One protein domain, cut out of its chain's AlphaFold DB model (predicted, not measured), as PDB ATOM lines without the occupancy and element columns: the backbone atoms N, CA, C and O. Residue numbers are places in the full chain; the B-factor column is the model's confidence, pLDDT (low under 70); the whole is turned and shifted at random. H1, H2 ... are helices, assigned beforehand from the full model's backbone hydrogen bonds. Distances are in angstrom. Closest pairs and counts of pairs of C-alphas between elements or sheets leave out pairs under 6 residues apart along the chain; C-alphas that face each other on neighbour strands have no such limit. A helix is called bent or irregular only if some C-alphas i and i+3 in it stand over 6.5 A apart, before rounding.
ATOM      1  N   LEU A   4      10.873  74.417 -19.212       91.12
ATOM      2  CA  LEU A   4       9.958  74.368 -18.075       91.12
ATOM      3  C   LEU A   4       8.517  74.046 -18.503       91.12
ATOM      4  O   LEU A   4       7.894  73.158 -17.929       91.12
ATOM      5  N   ALA A   5       7.995  74.713 -19.537       89.69
ATOM      6  CA  ALA A   5       6.643  74.452 -20.034       89.69
ATOM      7  C   ALA A   5       6.495  73.022 -20.586       89.69
ATOM      8  O   ALA A   5       5.470  72.376 -20.375       89.69
ATOM      9  N   TYR A   6       7.533  72.500 -21.245       90.88
ATOM     10  CA  TYR A   6       7.552  71.114 -21.718       90.88
ATOM     11  C   TYR A   6       7.508  70.104 -20.568       90.88
ATOM     12  O   TYR A   6       6.724  69.154 -20.612       90.88
ATOM     13  N   LEU A   7       8.299  70.336 -19.517       93.12
ATOM     14  CA  LEU A   7       8.289  69.504 -18.316       93.12
ATOM     15  C   LEU A   7       6.911  69.507 -17.641       93.12
ATOM     16  O   LEU A   7       6.387  68.441 -17.326       93.12
ATOM     17  N   VAL A   8       6.287  70.678 -17.487       93.12
ATOM     18  CA  VAL A   8       4.939  70.806 -16.905       93.12
ATOM     19  C   VAL A   8       3.909  69.986 -17.687       93.12
ATOM     20  O   VAL A   8       3.101  69.287 -17.082       93.12
ATOM     21  N   GLN A   9       3.959  69.996 -19.022       93.56
ATOM     22  CA  GLN A   9       3.043  69.194 -19.843       93.56
ATOM     23  C   GLN A   9       3.253  67.685 -19.671       93.56
ATOM     24  O   GLN A   9       2.276  66.934 -19.642       93.56
ATOM     25  N   ILE A  10       4.505  67.230 -19.555       95.50
ATOM     26  CA  ILE A  10       4.805  65.818 -19.275       95.50
ATOM     27  C   ILE A  10       4.219  65.420 -17.923       95.50
ATOM     28  O   ILE A  10       3.526  64.409 -17.838       95.50
ATOM     29  N   LEU A  11       4.455  66.228 -16.888       96.00
ATOM     30  CA  LEU A  11       3.942  65.966 -15.546       96.00
ATOM     31  C   LEU A  11       2.410  65.966 -15.514       96.00
ATOM     32  O   LEU A  11       1.823  65.102 -14.871       96.00
ATOM     33  N   ALA A  12       1.756  66.868 -16.252       95.12
ATOM     34  CA  ALA A  12       0.301  66.892 -16.375       95.12
ATOM     35  C   ALA A  12      -0.248  65.619 -17.043       95.12
ATOM     36  O   ALA A  12      -1.181  65.003 -16.529       95.12
ATOM     37  N   GLY A  13       0.351  65.179 -18.156       96.69
ATOM     38  CA  GLY A  13      -0.038  63.931 -18.820       96.69
ATOM     39  C   GLY A  13       0.187  62.696 -17.943       96.69
ATOM     40  O   GLY A  13      -0.659  61.798 -17.888       96.69
ATOM     41  N   LEU A  14       1.296  62.674 -17.200       97.50
ATOM     42  CA  LEU A  14       1.610  61.608 -16.253       97.50
ATOM     43  C   LEU A  14       0.603  61.575 -15.096       97.50
ATOM     44  O   LEU A  14       0.085  60.512 -14.759       97.50
ATOM     45  N   LEU A  15       0.270  62.736 -14.530       97.44
ATOM     46  CA  LEU A  15      -0.743  62.865 -13.486       97.44
ATOM     47  C   LEU A  15      -2.093  62.319 -13.962       97.44
ATOM     48  O   LEU A  15      -2.683  61.480 -13.283       97.44
ATOM     49  N   VAL A  16      -2.552  62.719 -15.152       97.25
ATOM     50  CA  VAL A  16      -3.803  62.203 -15.734       97.25
ATOM     51  C   VAL A  16      -3.750  60.688 -15.925       97.25
ATOM     52  O   VAL A  16      -4.711  60.004 -15.581       97.25
ATOM     53  N   THR A  17      -2.625  60.146 -16.397       98.06
ATOM     54  CA  THR A  17      -2.431  58.693 -16.554       98.06
ATOM     55  C   THR A  17      -2.691  57.944 -15.242       98.06
ATOM     56  O   THR A  17      -3.400  56.934 -15.222       98.06
ATOM     57  N   PHE A  18      -2.158  58.440 -14.122       97.56
ATOM     58  CA  PHE A  18      -2.351  57.806 -12.815       97.56
ATOM     59  C   PHE A  18      -3.738  58.058 -12.218       97.56
ATOM     60  O   PHE A  18      -4.297  57.138 -11.620       97.56
ATOM     61  N   LEU A  19      -4.330  59.239 -12.428       97.00
ATOM     62  CA  LEU A  19      -5.704  59.536 -12.006       97.00
ATOM     63  C   LEU A  19      -6.721  58.636 -12.714       97.00
ATOM     64  O   LEU A  19      -7.569  58.033 -12.058       97.00
ATOM     65  N   LEU A  20      -6.593  58.455 -14.032       96.12
ATOM     66  CA  LEU A  20      -7.388  57.478 -14.787       96.12
ATOM     67  C   LEU A  20      -7.159  56.054 -14.273       96.12
ATOM     68  O   LEU A  20      -8.079  55.240 -14.232       96.12
ATOM     69  N   GLY A  21      -5.946  55.769 -13.799       94.12
ATOM     70  CA  GLY A  21      -5.602  54.510 -13.158       94.12
ATOM     71  C   GLY A  21      -6.450  54.157 -11.928       94.12
ATOM     72  O   GLY A  21      -6.627  52.969 -11.642       94.12
ATOM     73  N   LEU A  22      -7.026  55.148 -11.238       94.81
ATOM     74  CA  LEU A  22      -7.938  54.935 -10.108       94.81
ATOM     75  C   LEU A  22      -9.289  54.352 -10.554       94.81
ATOM     76  O   LEU A  22      -9.945  53.655  -9.781       94.81
ATOM     77  N   MET A  23      -9.686  54.576 -11.812       95.19
ATOM     78  CA  MET A  23     -10.939  54.065 -12.385       95.19
ATOM     79  C   MET A  23     -10.855  52.594 -12.806       95.19
ATOM     80  O   MET A  23     -11.887  51.968 -13.044       95.19
ATOM     81  N   VAL A  24      -9.654  52.005 -12.828       93.44
ATOM     82  CA  VAL A  24      -9.460  50.598 -13.208       93.44
ATOM     83  C   VAL A  24     -10.222  49.661 -12.273       93.44
ATOM     84  O   VAL A  24     -10.921  48.771 -12.743       93.44
ATOM     85  N   LYS A  25     -10.148  49.863 -10.950       92.50
ATOM     86  CA  LYS A  25     -10.849  48.997  -9.988       92.50
ATOM     87  C   LYS A  25     -12.381  49.078 -10.137       92.50
ATOM     88  O   LYS A  25     -12.988  48.019 -10.270       92.50
ATOM     89  N   PRO A  26     -13.018  50.267 -10.166       94.81
ATOM     90  CA  PRO A  26     -14.446  50.386 -10.466       94.81
ATOM     91  C   PRO A  26     -14.855  49.723 -11.785       94.81
ATOM     92  O   PRO A  26     -15.852  49.004 -11.820       94.81
ATOM     93  N   LEU A  27     -14.067  49.924 -12.846       94.50
ATOM     94  CA  LEU A  27     -14.334  49.338 -14.157       94.50
ATOM     95  C   LEU A  27     -14.280  47.808 -14.110       94.50
ATOM     96  O   LEU A  27     -15.173  47.152 -14.638       94.50
ATOM     97  N   LEU A  28     -13.272  47.245 -13.439       93.25
ATOM     98  CA  LEU A  28     -13.155  45.803 -13.229       93.25
ATOM     99  C   LEU A  28     -14.348  45.261 -12.443       93.25
ATOM    100  O   LEU A  28     -14.992  44.327 -12.908       93.25
ATOM    101  N   THR A  29     -14.694  45.883 -11.312       93.56
ATOM    102  CA  THR A  29     -15.853  45.481 -10.503       93.56
ATOM    103  C   THR A  29     -17.138  45.499 -11.324       93.56
ATOM    104  O   THR A  29     -17.945  44.581 -11.213       93.56
ATOM    105  N   HIS A  30     -17.332  46.523 -12.158       96.12
ATOM    106  CA  HIS A  30     -18.491  46.617 -13.040       96.12
ATOM    107  C   HIS A  30     -18.490  45.508 -14.097       96.12
ATOM    108  O   HIS A  30     -19.484  44.796 -14.233       96.12
ATOM    109  N   ALA A  31     -17.364  45.316 -14.788       94.19
ATOM    110  CA  ALA A  31     -17.203  44.310 -15.834       94.19
ATOM    111  C   ALA A  31     -17.424  42.878 -15.327       94.19
ATOM    112  O   ALA A  31     -17.906  42.029 -16.071       94.19
ATOM    113  N   GLY A  57      -0.419  40.830  -6.262       74.00
ATOM    114  CA  GLY A  57       0.504  41.541  -7.164       74.00
ATOM    115  C   GLY A  57      -0.108  42.322  -8.338       74.00
ATOM    116  O   GLY A  57       0.604  43.095  -8.984       74.00
ATOM    117  N   GLY A  58      -1.416  42.212  -8.600       82.31
ATOM    118  CA  GLY A  58      -2.052  42.862  -9.758       82.31
ATOM    119  C   GLY A  58      -1.995  44.399  -9.759       82.31
ATOM    120  O   GLY A  58      -1.920  45.022 -10.819       82.31
ATOM    121  N   SER A  59      -1.994  45.033  -8.583       85.56
ATOM    122  CA  SER A  59      -1.995  46.497  -8.451       85.56
ATOM    123  C   SER A  59      -0.663  47.134  -8.855       85.56
ATOM    124  O   SER A  59      -0.656  48.111  -9.604       85.56
ATOM    125  N   VAL A  60       0.457  46.570  -8.393       92.12
ATOM    126  CA  VAL A  60       1.812  47.064  -8.683       92.12
ATOM    127  C   VAL A  60       2.094  46.974 -10.177       92.12
ATOM    128  O   VAL A  60       2.503  47.965 -10.782       92.12
ATOM    129  N   LEU A  61       1.787  45.824 -10.787       93.62
ATOM    130  CA  LEU A  61       1.939  45.638 -12.227       93.62
ATOM    131  C   LEU A  61       1.137  46.688 -13.004       93.62
ATOM    132  O   LEU A  61       1.677  47.317 -13.907       93.62
ATOM    133  N   GLY A  62      -0.109  46.962 -12.606       95.19
ATOM    134  CA  GLY A  62      -0.929  47.979 -13.267       95.19
ATOM    135  C   GLY A  62      -0.329  49.393 -13.236       95.19
ATOM    136  O   GLY A  62      -0.441  50.129 -14.215       95.19
ATOM    137  N   TYR A  63       0.346  49.789 -12.150       95.88
ATOM    138  CA  TYR A  63       1.069  51.069 -12.104       95.88
ATOM    139  C   TYR A  63       2.244  51.107 -13.082       95.88
ATOM    140  O   TYR A  63       2.389  52.087 -13.812       95.88
ATOM    141  N   LEU A  64       3.042  50.038 -13.126       97.31
ATOM    142  CA  LEU A  64       4.192  49.937 -14.026       97.31
ATOM    143  C   LEU A  64       3.765  49.935 -15.494       97.31
ATOM    144  O   LEU A  64       4.385  50.607 -16.311       97.31
ATOM    145  N   GLU A  65       2.677  49.245 -15.830       97.75
ATOM    146  CA  GLU A  65       2.154  49.208 -17.197       97.75
ATOM    147  C   GLU A  65       1.676  50.571 -17.681       97.75
ATOM    148  O   GLU A  65       1.987  50.971 -18.798       97.75
ATOM    149  N   ARG A  66       0.952  51.314 -16.840       97.62
ATOM    150  CA  ARG A  66       0.526  52.681 -17.169       97.62
ATOM    151  C   ARG A  66       1.718  53.587 -17.449       97.62
ATOM    152  O   ARG A  66       1.705  54.326 -18.431       97.62
ATOM    153  N   PHE A  67       2.745  53.502 -16.605       98.31
ATOM    154  CA  PHE A  67       3.981  54.252 -16.791       98.31
ATOM    155  C   PHE A  67       4.693  53.854 -18.089       98.31
ATOM    156  O   PHE A  67       5.045  54.721 -18.888       98.31
ATOM    157  N   LEU A  68       4.838  52.549 -18.340       98.50
ATOM    158  CA  LEU A  68       5.431  52.009 -19.560       98.50
ATOM    159  C   LEU A  68       4.696  52.507 -20.810       98.50
ATOM    160  O   LEU A  68       5.339  53.029 -21.717       98.50
ATOM    161  N   PHE A  69       3.367  52.385 -20.855       98.56
ATOM    162  CA  PHE A  69       2.572  52.818 -22.004       98.56
ATOM    163  C   PHE A  69       2.654  54.327 -22.220       98.56
ATOM    164  O   PHE A  69       2.853  54.758 -23.352       98.56
ATOM    165  N   PHE A  70       2.573  55.134 -21.158       98.56
ATOM    166  CA  PHE A  70       2.753  56.582 -21.267       98.56
ATOM    167  C   PHE A  70       4.113  56.936 -21.887       98.56
ATOM    168  O   PHE A  70       4.170  57.685 -22.862       98.56
ATOM    169  N   CYS A  71       5.203  56.361 -21.370       98.44
ATOM    170  CA  CYS A  71       6.553  56.592 -21.884       98.44
ATOM    171  C   CYS A  71       6.715  56.110 -23.332       98.44
ATOM    172  O   CYS A  71       7.284  56.826 -24.157       98.44
ATOM    173  N   ALA A  72       6.183  54.931 -23.665       98.44
ATOM    174  CA  ALA A  72       6.262  54.376 -25.011       98.44
ATOM    175  C   ALA A  72       5.504  55.243 -26.028       98.44
ATOM    176  O   ALA A  72       6.067  55.603 -27.059       98.44
ATOM    177  N   PHE A  73       4.276  55.670 -25.719       98.38
ATOM    178  CA  PHE A  73       3.510  56.573 -26.583       98.38
ATOM    179  C   PHE A  73       4.133  57.970 -26.681       98.38
ATOM    180  O   PHE A  73       4.070  58.607 -27.735       98.38
ATOM    181  N   LEU A  74       4.760  58.463 -25.608       97.25
ATOM    182  CA  LEU A  74       5.480  59.736 -25.628       97.25
ATOM    183  C   LEU A  74       6.690  59.680 -26.575       97.25
ATOM    184  O   LEU A  74       6.945  60.655 -27.280       97.25
ATOM    185  N   ALA A  75       7.394  58.547 -26.610       97.94
ATOM    186  CA  ALA A  75       8.558  58.306 -27.462       97.94
ATOM    187  C   ALA A  75       8.215  57.774 -28.871       97.94
ATOM    188  O   ALA A  75       9.125  57.570 -29.668       97.94
ATOM    189  N   ASN A  76       6.930  57.550 -29.185       97.69
ATOM    190  CA  ASN A  76       6.471  56.835 -30.390       97.69
ATOM    191  C   ASN A  76       7.145  55.453 -30.555       97.69
ATOM    192  O   ASN A  76       7.510  55.033 -31.650       97.69
ATOM    193  N   ALA A  77       7.352  54.751 -29.440       98.06
ATOM    194  CA  ALA A  77       7.990  53.443 -29.385       98.06
ATOM    195  C   ALA A  77       6.951  52.316 -29.520       98.06
ATOM    196  O   ALA A  77       6.772  51.502 -28.610       98.06
ATOM    197  N   ASP A  78       6.261  52.255 -30.661       97.06
ATOM    198  CA  ASP A  78       5.155  51.310 -30.897       97.06
ATOM    199  C   ASP A  78       5.587  49.842 -30.745       97.06
ATOM    200  O   ASP A  78       4.835  49.003 -30.247       97.06
ATOM    201  N   VAL A  79       6.845  49.544 -31.083       98.12
ATOM    202  CA  VAL A  79       7.459  48.217 -30.911       98.12
ATOM    203  C   VAL A  79       7.503  47.796 -29.439       98.12
ATOM    204  O   VAL A  79       7.298  46.623 -29.136       98.12
ATOM    205  N   VAL A  80       7.718  48.730 -28.506       98.12
ATOM    206  CA  VAL A  80       7.728  48.437 -27.061       98.12
ATOM    207  C   VAL A  80       6.322  48.089 -26.581       98.12
ATOM    208  O   VAL A  80       6.151  47.131 -25.830       98.12
ATOM    209  N   VAL A  81       5.307  48.820 -27.055       98.00
ATOM    210  CA  VAL A  81       3.896  48.537 -26.746       98.00
ATOM    211  C   VAL A  81       3.513  47.153 -27.268       98.00
ATOM    212  O   VAL A  81       3.008  46.329 -26.506       98.00
ATOM    213  N   ALA A  82       3.799  46.869 -28.541       98.06
ATOM    214  CA  ALA A  82       3.507  45.582 -29.163       98.06
ATOM    215  C   ALA A  82       4.257  44.427 -28.478       98.06
ATOM    216  O   ALA A  82       3.653  43.403 -28.166       98.06
ATOM    217  N   GLY A  83       5.548  44.608 -28.189       98.25
ATOM    218  CA  GLY A  83       6.377  43.620 -27.503       98.25
ATOM    219  C   GLY A  83       5.882  43.318 -26.091       98.25
ATOM    220  O   GLY A  83       5.771  42.151 -25.717       98.25
ATOM    221  N   TRP A  84       5.503  44.346 -25.324       98.19
ATOM    222  CA  TRP A  84       4.924  44.158 -23.995       98.19
ATOM    223  C   TRP A  84       3.588  43.414 -24.053       98.19
ATOM    224  O   TRP A  84       3.378  42.473 -23.291       98.19
ATOM    225  N   LEU A  85       2.699  43.774 -24.984       97.62
ATOM    226  CA  LEU A  85       1.419  43.083 -25.160       97.62
ATOM    227  C   LEU A  85       1.612  41.622 -25.592       97.62
ATOM    228  O   LEU A  85       0.951  40.741 -25.045       97.62
ATOM    229  N   ALA A  86       2.548  41.343 -26.502       97.94
ATOM    230  CA  ALA A  86       2.890  39.983 -26.914       97.94
ATOM    231  C   ALA A  86       3.450  39.158 -25.744       97.94
ATOM    232  O   ALA A  86       2.982  38.047 -25.489       97.94
ATOM    233  N   PHE A  87       4.385  39.724 -24.975       96.88
ATOM    234  CA  PHE A  87       4.898  39.108 -23.751       96.88
ATOM    235  C   PHE A  87       3.777  38.839 -22.742       96.88
ATOM    236  O   PHE A  87       3.722  37.772 -22.127       96.88
ATOM    237  N   LYS A  88       2.840  39.776 -22.588       94.88
ATOM    238  CA  LYS A  88       1.706  39.640 -21.677       94.88
ATOM    239  C   LYS A  88       0.762  38.514 -22.101       94.88
ATOM    240  O   LYS A  88       0.323  37.740 -21.255       94.88
ATOM    241  N   VAL A  89       0.490  38.374 -23.398       94.56
ATOM    242  CA  VAL A  89      -0.284  37.247 -23.941       94.56
ATOM    243  C   VAL A  89       0.446  35.924 -23.706       94.56
ATOM    244  O   VAL A  89      -0.158  34.990 -23.181       94.56
ATOM    245  N   ALA A  90       1.743  35.843 -24.014       94.44
ATOM    246  CA  ALA A  90       2.537  34.624 -23.848       94.44
ATOM    247  C   ALA A  90       2.654  34.191 -22.375       94.44
ATOM    248  O   ALA A  90       2.418  33.030 -22.037       94.44
ATOM    249  N   SER A  91       2.957  35.131 -21.478       91.50
ATOM    250  CA  SER A  91       3.021  34.871 -20.036       91.50
ATOM    251  C   SER A  91       1.661  34.465 -19.474       91.50
ATOM    252  O   SER A  91       1.596  33.540 -18.666       91.50
ATOM    253  N   LYS A  92       0.563  35.085 -19.929       88.81
ATOM    254  CA  LYS A  92      -0.790  34.706 -19.510       88.81
ATOM    255  C   LYS A  92      -1.177  33.322 -20.016       88.81
ATOM    256  O   LYS A  92      -1.739  32.558 -19.239       88.81
ATOM    257  N   TRP A  93      -0.834  32.983 -21.259       88.25
ATOM    258  CA  TRP A  93      -1.033  31.648 -21.824       88.25
ATOM    259  C   TRP A  93      -0.329  30.581 -20.978       88.25
ATOM    260  O   TRP A  93      -0.975  29.647 -20.511       88.25
ATOM    261  N   ASN A  94       0.959  30.776 -20.682       88.31
ATOM    262  CA  ASN A  94       1.741  29.864 -19.843       88.31
ATOM    263  C   ASN A  94       1.250  29.807 -18.382       88.31
ATOM    264  O   ASN A  94       1.203  28.749 -17.757       88.31
ATOM    265  N   ALA A  95       0.852  30.942 -17.803       85.00
ATOM    266  CA  ALA A  95       0.284  30.966 -16.459       85.00
ATOM    267  C   ALA A  95      -1.054  30.220 -16.413       85.00
ATOM    268  O   ALA A  95      -1.333  29.499 -15.460       85.00
ATOM    269  N   TRP A  96      -1.879  30.353 -17.449       81.69
ATOM    270  CA  TRP A  96      -3.144  29.644 -17.538       81.69
ATOM    271  C   TRP A  96      -2.995  28.166 -17.774       81.69
ATOM    272  O   TRP A  96      -3.754  27.430 -17.167       81.69
ATOM    273  N   THR A  97      -2.017  27.692 -18.540       80.75
ATOM    274  CA  THR A  97      -1.769  26.247 -18.592       80.75
ATOM    275  C   THR A  97      -1.490  25.685 -17.198       80.75
ATOM    276  O   THR A  97      -1.964  24.597 -16.895       80.75
ATOM    277  N   ASN A  98      -0.862  26.454 -16.301       73.12
ATOM    278  CA  ASN A  98      -0.622  26.047 -14.910       73.12
ATOM    279  C   ASN A  98      -1.854  26.219 -14.001       73.12
ATOM    280  O   ASN A  98      -2.201  25.306 -13.261       73.12
ATOM    281  N   VAL A  99      -2.568  27.348 -14.080       68.19
ATOM    282  CA  VAL A  99      -3.787  27.601 -13.280       68.19
ATOM    283  C   VAL A  99      -4.941  26.689 -13.706       68.19
ATOM    284  O   VAL A  99      -5.757  26.298 -12.886       68.19
ATOM    285  N   VAL A 100      -5.010  26.322 -14.984       61.44
ATOM    286  CA  VAL A 100      -6.000  25.402 -15.562       61.44
ATOM    287  C   VAL A 100      -5.551  23.937 -15.394       61.44
ATOM    288  O   VAL A 100      -6.362  23.039 -15.602       61.44
ATOM    289  N   SER A 101      -4.324  23.681 -14.918       64.75
ATOM    290  CA  SER A 101      -3.858  22.355 -14.463       64.75
ATOM    291  C   SER A 101      -4.374  21.976 -13.065       64.75
ATOM    292  O   SER A 101      -3.797  21.122 -12.396       64.75
ATOM    293  N   VAL A 102      -5.486  22.579 -12.624       67.25
ATOM    294  CA  VAL A 102      -6.305  22.063 -11.514       67.25
ATOM    295  C   VAL A 102      -6.570  20.569 -11.759       67.25
ATOM    296  O   VAL A 102      -6.749  20.193 -12.928       67.25
ATOM    297  N   PRO A 103      -6.616  19.718 -10.711       72.88
ATOM    298  CA  PRO A 103      -7.008  18.321 -10.856       72.88
ATOM    299  C   PRO A 103      -8.206  18.186 -11.796       72.88
ATOM    300  O   PRO A 103      -9.168  18.949 -11.686       72.88
ATOM    301  N   LYS A 104      -8.119  17.262 -12.765       73.56
ATOM    302  CA  LYS A 104      -9.225  17.018 -13.708       73.56
ATOM    303  C   LYS A 104     -10.500  16.643 -12.954       73.56
ATOM    304  O   LYS A 104     -11.569  17.096 -13.342       73.56
ATOM    305  N   ASP A 105     -10.316  15.940 -11.839       79.12
ATOM    306  CA  ASP A 105     -11.354  15.485 -10.932       79.12
ATOM    307  C   ASP A 105     -10.934  15.768  -9.484       79.12
ATOM    308  O   ASP A 105      -9.754  15.672  -9.132       79.12
ATOM    309  N   ILE A 106     -11.904  16.101  -8.635       84.50
ATOM    310  CA  ILE A 106     -11.734  16.176  -7.181       84.50
ATOM    311  C   ILE A 106     -12.612  15.079  -6.582       84.50
ATOM    312  O   ILE A 106     -13.815  15.037  -6.840       84.50
ATOM    313  N   LEU A 107     -12.013  14.180  -5.796       86.12
ATOM    314  CA  LEU A 107     -12.740  13.092  -5.136       86.12
ATOM    315  C   LEU A 107     -13.905  13.652  -4.308       86.12
ATOM    316  O   LEU A 107     -13.716  14.542  -3.481       86.12
ATOM    317  N   GLY A 108     -15.109  13.122  -4.534       86.06
ATOM    318  CA  GLY A 108     -16.315  13.535  -3.813       86.06
ATOM    319  C   GLY A 108     -16.975  14.826  -4.314       86.06
ATOM    320  O   GLY A 108     -17.889  15.320  -3.658       86.06
ATOM    321  N   VAL A 109     -16.553  15.375  -5.459       90.44
ATOM    322  CA  VAL A 109     -17.190  16.537  -6.098       90.44
ATOM    323  C   VAL A 109     -17.870  16.112  -7.397       90.44
ATOM    324  O   VAL A 109     -17.297  15.360  -8.181       90.44
ATOM    325  N   ASP A 110     -19.084  16.614  -7.634       91.50
ATOM    326  CA  ASP A 110     -19.797  16.401  -8.895       91.50
ATOM    327  C   ASP A 110     -18.986  16.964 -10.085       91.50
ATOM    328  O   ASP A 110     -18.674  18.164 -10.095       91.50
ATOM    329  N   PRO A 111     -18.651  16.145 -11.103       90.75
ATOM    330  CA  PRO A 111     -17.850  16.591 -12.241       90.75
ATOM    331  C   PRO A 111     -18.468  17.770 -13.002       90.75
ATOM    332  O   PRO A 111     -17.746  18.654 -13.471       90.75
ATOM    333  N   ILE A 112     -19.801  17.822 -13.108       91.31
ATOM    334  CA  ILE A 112     -20.500  18.901 -13.818       91.31
ATOM    335  C   ILE A 112     -20.442  20.205 -13.017       91.31
ATOM    336  O   ILE A 112     -20.079  21.247 -13.573       91.31
ATOM    337  N   GLY A 113     -20.717  20.160 -11.711       90.69
ATOM    338  CA  GLY A 113     -20.567  21.298 -10.803       90.69
ATOM    339  C   GLY A 113     -19.146  21.864 -10.808       90.69
ATOM    340  O   GLY A 113     -18.956  23.079 -10.930       90.69
ATOM    341  N   PHE A 114     -18.135  20.993 -10.788       90.38
ATOM    342  CA  PHE A 114     -16.736  21.403 -10.887       90.38
ATOM    343  C   PHE A 114     -16.401  22.060 -12.233       90.38
ATOM    344  O   PHE A 114     -15.765  23.119 -12.261       90.38
ATOM    345  N   LEU A 115     -16.872  21.495 -13.350       89.94
ATOM    346  CA  LEU A 115     -16.678  22.073 -14.682       89.94
ATOM    347  C   LEU A 115     -17.307  23.471 -14.798       89.94
ATOM    348  O   LEU A 115     -16.684  24.381 -15.354       89.94
ATOM    349  N   ILE A 116     -18.513  23.663 -14.256       92.06
ATOM    350  CA  ILE A 116     -19.205  24.960 -14.239       92.06
ATOM    351  C   ILE A 116     -18.399  25.987 -13.438       92.06
ATOM    352  O   ILE A 116     -18.113  27.068 -13.961       92.06
ATOM    353  N   ALA A 117     -17.992  25.645 -12.212       92.06
ATOM    354  CA  ALA A 117     -17.198  26.517 -11.347       92.06
ATOM    355  C   ALA A 117     -15.875  26.926 -12.017       92.06
ATOM    356  O   ALA A 117     -15.547  28.114 -12.104       92.06
ATOM    357  N   ARG A 118     -15.155  25.951 -12.588       88.38
ATOM    358  CA  ARG A 118     -13.894  26.168 -13.309       88.38
ATOM    359  C   ARG A 118     -14.068  27.073 -14.526       88.38
ATOM    360  O   ARG A 118     -13.278  27.998 -14.708       88.38
ATOM    361  N   ARG A 119     -15.093  26.840 -15.353       90.62
ATOM    362  CA  ARG A 119     -15.387  27.673 -16.532       90.62
ATOM    363  C   ARG A 119     -15.687  29.118 -16.133       90.62
ATOM    364  O   ARG A 119     -15.163  30.043 -16.758       90.62
ATOM    365  N   SER A 120     -16.510  29.316 -15.104       92.81
ATOM    366  CA  SER A 120     -16.864  30.651 -14.613       92.81
ATOM    367  C   SER A 120     -15.647  31.399 -14.070       92.81
ATOM    368  O   SER A 120     -15.432  32.558 -14.424       92.81
ATOM    369  N   TRP A 121     -14.801  30.728 -13.285       91.25
ATOM    370  CA  TRP A 121     -13.573  31.325 -12.759       91.25
ATOM    371  C   TRP A 121     -12.566  31.673 -13.859       91.25
ATOM    372  O   TRP A 121     -12.062  32.795 -13.895       91.25
ATOM    373  N   ALA A 122     -12.336  30.770 -14.818       89.19
ATOM    374  CA  ALA A 122     -11.464  31.041 -15.961       89.19
ATOM    375  C   ALA A 122     -11.948  32.253 -16.775       89.19
ATOM    376  O   ALA A 122     -11.157  33.133 -17.116       89.19
ATOM    377  N   SER A 123     -13.259  32.343 -17.018       92.06
ATOM    378  CA  SER A 123     -13.867  33.483 -17.715       92.06
ATOM    379  C   SER A 123     -13.676  34.785 -16.933       92.06
ATOM    380  O   SER A 123     -13.354  35.817 -17.517       92.06
ATOM    381  N   HIS A 124     -13.827  34.745 -15.606       92.56
ATOM    382  CA  HIS A 124     -13.603  35.904 -14.742       92.56
ATOM    383  C   HIS A 124     -12.145  36.378 -14.801       92.56
ATOM    384  O   HIS A 124     -11.886  37.570 -14.972       92.56
ATOM    385  N   LEU A 125     -11.176  35.459 -14.725       90.75
ATOM    386  CA  LEU A 125      -9.750  35.778 -14.849       90.75
ATOM    387  C   LEU A 125      -9.383  36.339 -16.233       90.75
ATOM    388  O   LEU A 125      -8.485  37.176 -16.330       90.75
ATOM    389  N   LEU A 126     -10.045  35.875 -17.298       91.44
ATOM    390  CA  LEU A 126      -9.873  36.415 -18.650       91.44
ATOM    391  C   LEU A 126     -10.394  37.844 -18.729       91.44
ATOM    392  O   LEU A 126      -9.687  38.729 -19.208       91.44
ATOM    393  N   MET A 127     -11.608  38.076 -18.231       94.12
ATOM    394  CA  MET A 127     -12.237  39.388 -18.301       94.12
ATOM    395  C   MET A 127     -11.438  40.427 -17.515       94.12
ATOM    396  O   MET A 127     -11.141  41.500 -18.039       94.12
ATOM    397  N   THR A 128     -11.005  40.099 -16.293       92.62
ATOM    398  CA  THR A 128     -10.178  41.011 -15.488       92.62
ATOM    399  C   THR A 128      -8.838  41.312 -16.153       92.62
ATOM    400  O   THR A 128      -8.392  42.460 -16.152       92.62
ATOM    401  N   PHE A 129      -8.217  40.312 -16.785       92.94
ATOM    402  CA  PHE A 129      -6.981  40.485 -17.541       92.94
ATOM    403  C   PHE A 129      -7.153  41.415 -18.749       92.94
ATOM    404  O   PHE A 129      -6.362  42.348 -18.911       92.94
ATOM    405  N   LEU A 130      -8.172  41.187 -19.582       94.62
ATOM    406  CA  LEU A 130      -8.421  41.991 -20.780       94.62
ATOM    407  C   LEU A 130      -8.773  43.432 -20.418       94.62
ATOM    408  O   LEU A 130      -8.138  44.361 -20.915       94.62
ATOM    409  N   VAL A 131      -9.733  43.619 -19.509       95.88
ATOM    410  CA  VAL A 131     -10.182  44.949 -19.076       95.88
ATOM    411  C   VAL A 131      -9.051  45.707 -18.394       95.88
ATOM    412  O   VAL A 131      -8.830  46.872 -18.709       95.88
ATOM    413  N   GLY A 132      -8.296  45.060 -17.501       95.50
ATOM    414  CA  GLY A 132      -7.168  45.694 -16.820       95.50
ATOM    415  C   GLY A 132      -6.070  46.125 -17.792       95.50
ATOM    416  O   GLY A 132      -5.568  47.244 -17.705       95.50
ATOM    417  N   THR A 133      -5.737  45.270 -18.763       96.50
ATOM    418  CA  THR A 133      -4.746  45.588 -19.804       96.50
ATOM    419  C   THR A 133      -5.208  46.755 -20.665       96.50
ATOM    420  O   THR A 133      -4.469  47.725 -20.821       96.50
ATOM    421  N   LEU A 134      -6.438  46.691 -21.178       97.44
ATOM    422  CA  LEU A 134      -7.006  47.743 -22.013       97.44
ATOM    423  C   LEU A 134      -7.068  49.076 -21.263       97.44
ATOM    424  O   LEU A 134      -6.687  50.105 -21.813       97.44
ATOM    425  N   ALA A 135      -7.478  49.064 -19.994       97.44
ATOM    426  CA  ALA A 135      -7.544  50.273 -19.186       97.44
ATOM    427  C   ALA A 135      -6.160  50.913 -18.971       97.44
ATOM    428  O   ALA A 135      -6.045  52.136 -19.031       97.44
ATOM    429  N   ASN A 136      -5.101  50.115 -18.787       97.88
ATOM    430  CA  ASN A 136      -3.735  50.637 -18.673       97.88
ATOM    431  C   ASN A 136      -3.238  51.249 -19.993       97.88
ATOM    432  O   ASN A 136      -2.634  52.321 -19.968       97.88
ATOM    433  N   VAL A 137      -3.534  50.610 -21.132       98.12
ATOM    434  CA  VAL A 137      -3.221  51.142 -22.473       98.12
ATOM    435  C   VAL A 137      -3.937  52.474 -22.702       98.12
ATOM    436  O   VAL A 137      -3.298  53.463 -23.055       98.12
ATOM    437  N   ILE A 138      -5.250  52.525 -22.443       98.19
ATOM    438  CA  ILE A 138      -6.066  53.737 -22.592       98.19
ATOM    439  C   ILE A 138      -5.545  54.857 -21.689       98.19
ATOM    440  O   ILE A 138      -5.395  55.984 -22.151       98.19
ATOM    441  N   ALA A 139      -5.236  54.564 -20.423       98.06
ATOM    442  CA  ALA A 139      -4.723  55.566 -19.492       98.06
ATOM    443  C   ALA A 139      -3.399  56.178 -19.979       98.06
ATOM    444  O   ALA A 139      -3.270  57.402 -19.992       98.06
ATOM    445  N   GLY A 140      -2.449  55.348 -20.428       98.00
ATOM    446  CA  GLY A 140      -1.179  55.827 -20.982       98.00
ATOM    447  C   GLY A 140      -1.370  56.664 -22.249       98.00
ATOM    448  O   GLY A 140      -0.767  57.727 -22.388       98.00
ATOM    449  N   PHE A 141      -2.254  56.226 -23.150       98.06
ATOM    450  CA  PHE A 141      -2.573  56.948 -24.384       98.06
ATOM    451  C   PHE A 141      -3.209  58.316 -24.103       98.06
ATOM    452  O   PHE A 141      -2.735  59.339 -24.600       98.06
ATOM    453  N   LEU A 142      -4.246  58.360 -23.260       97.75
ATOM    454  CA  LEU A 142      -4.938  59.600 -22.902       97.75
ATOM    455  C   LEU A 142      -4.021  60.584 -22.168       97.75
ATOM    456  O   LEU A 142      -4.116  61.788 -22.402       97.75
ATOM    457  N   GLY A 143      -3.082  60.100 -21.352       97.31
ATOM    458  CA  GLY A 143      -2.046  60.946 -20.762       97.31
ATOM    459  C   GLY A 143      -1.207  61.677 -21.814       97.31
ATOM    460  O   GLY A 143      -0.952  62.877 -21.686       97.31
ATOM    461  N   VAL A 144      -0.815  60.990 -22.890       97.19
ATOM    462  CA  VAL A 144      -0.070  61.605 -24.002       97.19
ATOM    463  C   VAL A 144      -0.941  62.579 -24.798       97.19
ATOM    464  O   VAL A 144      -0.452  63.642 -25.186       97.19
ATOM    465  N   VAL A 145      -2.229  62.281 -24.994       96.25
ATOM    466  CA  VAL A 145      -3.191  63.216 -25.610       96.25
ATOM    467  C   VAL A 145      -3.280  64.510 -24.795       96.25
ATOM    468  O   VAL A 145      -3.129  65.595 -25.356       96.25
ATOM    469  N   VAL A 146      -3.431  64.419 -23.469       94.75
ATOM    470  CA  VAL A 146      -3.442  65.596 -22.585       94.75
ATOM    471  C   VAL A 146      -2.130  66.366 -22.675       94.75
ATOM    472  O   VAL A 146      -2.150  67.586 -22.819       94.75
ATOM    473  N   LYS A 147      -0.984  65.678 -22.675       93.88
ATOM    474  CA  LYS A 147       0.323  66.322 -22.860       93.88
ATOM    475  C   LYS A 147       0.395  67.104 -24.177       93.88
ATOM    476  O   LYS A 147       0.963  68.192 -24.203       93.88
ATOM    477  N   ARG A 148      -0.135  66.553 -25.277       92.19
ATOM    478  CA  ARG A 148      -0.073  67.153 -26.626       92.19
ATOM    479  C   ARG A 148      -1.039  68.330 -26.799       92.19
ATOM    480  O   ARG A 148      -0.667  69.309 -27.437       92.19
ATOM    481  N   HIS A 149      -2.241  68.254 -26.228       90.25
ATOM    482  CA  HIS A 149      -3.321  69.216 -26.498       90.25
ATOM    483  C   HIS A 149      -3.686  70.130 -25.323       90.25
ATOM    484  O   HIS A 149      -4.316  71.164 -25.534       90.25
ATOM    485  N   GLY A 150      -3.268  69.808 -24.097       80.88
ATOM    486  CA  GLY A 150      -3.646  70.560 -22.898       80.88
ATOM    487  C   GLY A 150      -3.207  72.024 -22.926       80.88
ATOM    488  O   GLY A 150      -3.913  72.886 -22.416       80.88
ATOM    489  N   TYR A 151      -2.085  72.329 -23.586       74.62
ATOM    490  CA  TYR A 151      -1.604  73.706 -23.722       74.62
ATOM    491  C   TYR A 151      -2.443  74.540 -24.694       74.62
ATOM    492  O   TYR A 151      -2.766  75.680 -24.383       74.62
ATOM    493  N   ALA A 152      -2.844  73.971 -25.836       74.56
ATOM    494  CA  ALA A 152      -3.726  74.658 -26.780       74.56
ATOM    495  C   ALA A 152      -5.080  74.986 -26.132       74.56
ATOM    496  O   ALA A 152      -5.575  76.100 -26.272       74.56
ATOM    497  N   LEU A 153      -5.626  74.047 -25.351       71.88
ATOM    498  CA  LEU A 153      -6.867  74.248 -24.609       71.88
ATOM    499  C   LEU A 153      -6.719  75.337 -23.531       71.88
ATOM    500  O   LEU A 153      -7.534  76.252 -23.473       71.88
ATOM    501  N   ALA A 154      -5.662  75.279 -22.717       72.56
ATOM    502  CA  ALA A 154      -5.418  76.273 -21.672       72.56
ATOM    503  C   ALA A 154      -5.239  77.687 -22.247       72.56
ATOM    504  O   ALA A 154      -5.800  78.640 -21.717       72.56
ATOM    505  N   MET A 155      -4.517  77.816 -23.365       71.31
ATOM    506  CA  MET A 155      -4.347  79.098 -24.050       71.31
ATOM    507  C   MET A 155      -5.657  79.608 -24.663       71.31
ATOM    508  O   MET A 155      -5.915  80.799 -24.588       71.31
ATOM    509  N   SER A 156      -6.517  78.732 -25.197       72.12
ATOM    510  CA  SER A 156      -7.826  79.135 -25.745       72.12
ATOM    511  C   SER A 156      -8.845  79.605 -24.701       72.12
ATOM    512  O   SER A 156      -9.813  80.257 -25.061       72.12
ATOM    513  N   ILE A 157      -8.651  79.260 -23.423       72.81
ATOM    514  CA  ILE A 157      -9.523  79.694 -22.316       72.81
ATOM    515  C   ILE A 157      -9.037  81.022 -21.712       72.81
ATOM    516  O   ILE A 157      -9.822  81.755 -21.117       72.81
ATOM    517  N   LEU A 158      -7.740  81.318 -21.829       69.00
ATOM    518  CA  LEU A 158      -7.103  82.498 -21.232       69.00
ATOM    519  C   LEU A 158      -7.016  83.708 -22.180       69.00
ATOM    520  O   LEU A 158      -6.642  84.788 -21.723       69.00
ATOM    521  N   CYS A 159      -7.320  83.533 -23.468       59.34
ATOM    522  CA  CYS A 159      -7.351  84.579 -24.496       59.34
ATOM    523  C   CYS A 159      -8.789  84.872 -24.922       59.34
ATOM    524  O   CYS A 159      -9.072  86.063 -25.178       59.34
TER     525      CYS A 159
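Overview. This is residues 4 to 31 and 57 to 159 of the 159 residues of an uncharacterized protein of Pseudomonas migulae (UniProt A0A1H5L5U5). One very long helix, the arm H5a, makes the long axis of a loose, elongated, all-helix bundle, with H1 and H2 following each other along part of its length and H3 packed on its later half. H4 folds back from H3 in a helical hairpin and runs near H5a without touching it, a long link then leads to the far end of H5a, and after a bend the short arm H5b turns away at the other end, where residues 152 to 159 stick out. The printed part has 131 residues with five named helices, H1 to H5 in order along the chain, and no named strand. The whole is loose, with a radius of gyration of the C-alphas of 19.8 A, and spans 74 by 29 by 18 A.

Along the chain. The printed part begins with H1, residues 4 to 21, which starts at C-alpha 4 at (9.958, 74.368, -18.075) and is 25.7 A long from first to last C-alpha. H2, residues 24 to 31, follows and measures 10.3 A. After the cut come H3, residues 58 to 74, 24.4 A long, and H4, residues 78 to 99, 30.9 A long. H5, residues 111 to 158, was assigned as one helix by its hydrogen bonds but is bent: C-alphas 148 and 151 are 7.3 A apart. Its arm H5a, residues 111 to 148, begins at C-alpha 111 at (-17.850, 16.591, -12.241) and is 55.5 A long. Its arm H5b, residues 151 to 158, measures 10.7 A and ends at C-alpha 158 at (-7.103, 82.498, -21.232).

Arrangement. H1, H3, H4 and H5a form an up-and-down bundle, each running against the one before it in the chain. H1 touches H5a, which meets it with residues 135 to 148 alone; they run opposite ways at a shallow tilt of 18 degrees, and the closest C-alphas, those of Gly 13 and Gly 143, are 4.1 A apart. H2 touches residues 127 to 136 of H5a at a steep tilt of 43 degrees, opposite ways, with the C-alphas of Leu 28 and Thr 128 closest at 6.1 A. H3 touches residues 132 to 144 of H5a and runs the same way at 36 degrees, a steep tilt but only just; their closest C-alphas, of Phe 70 and Gly 140, are 4.0 A apart. H3 also touches H1, residues 63 to 70 meeting residues 14 to 21, with the C-alphas of Thr 17 and Arg 66 closest at 6.7 A. H3 and H4 form a helical hairpin at a shallow tilt of 21 degrees, and the closest C-alphas, of Ala 72 and Val 80, are 6.5 A apart. H4 and H5a are near each other, with 13 pairs of C-alphas within 10 A, while H1 and H4 are apart. H5b stands at a steep tilt of 63 degrees to H5a and touches no helix. In H1, H2, H3, H4, H5a and H5b every O i to N i+4 pair is within hydrogen-bond range.

Size, cuts and confidence. The C-alphas of Gly 108 and Cys 159, the chain's last residue, are the two farthest apart at 74.5 A. Residues 32 to 56 are not printed, and C-alphas 31 and 57 are 19.9 A apart across this cut. The links H1 to H2 and H3 to H4 are tight, and the link H4 to H5, 11 residues, is long. Residues 107 to 113, of which 111 to 113 belong to H5, stand free. The mean pLDDT of the printed part is 90.8, with residues 99 to 102 and 158 to 159 under 70.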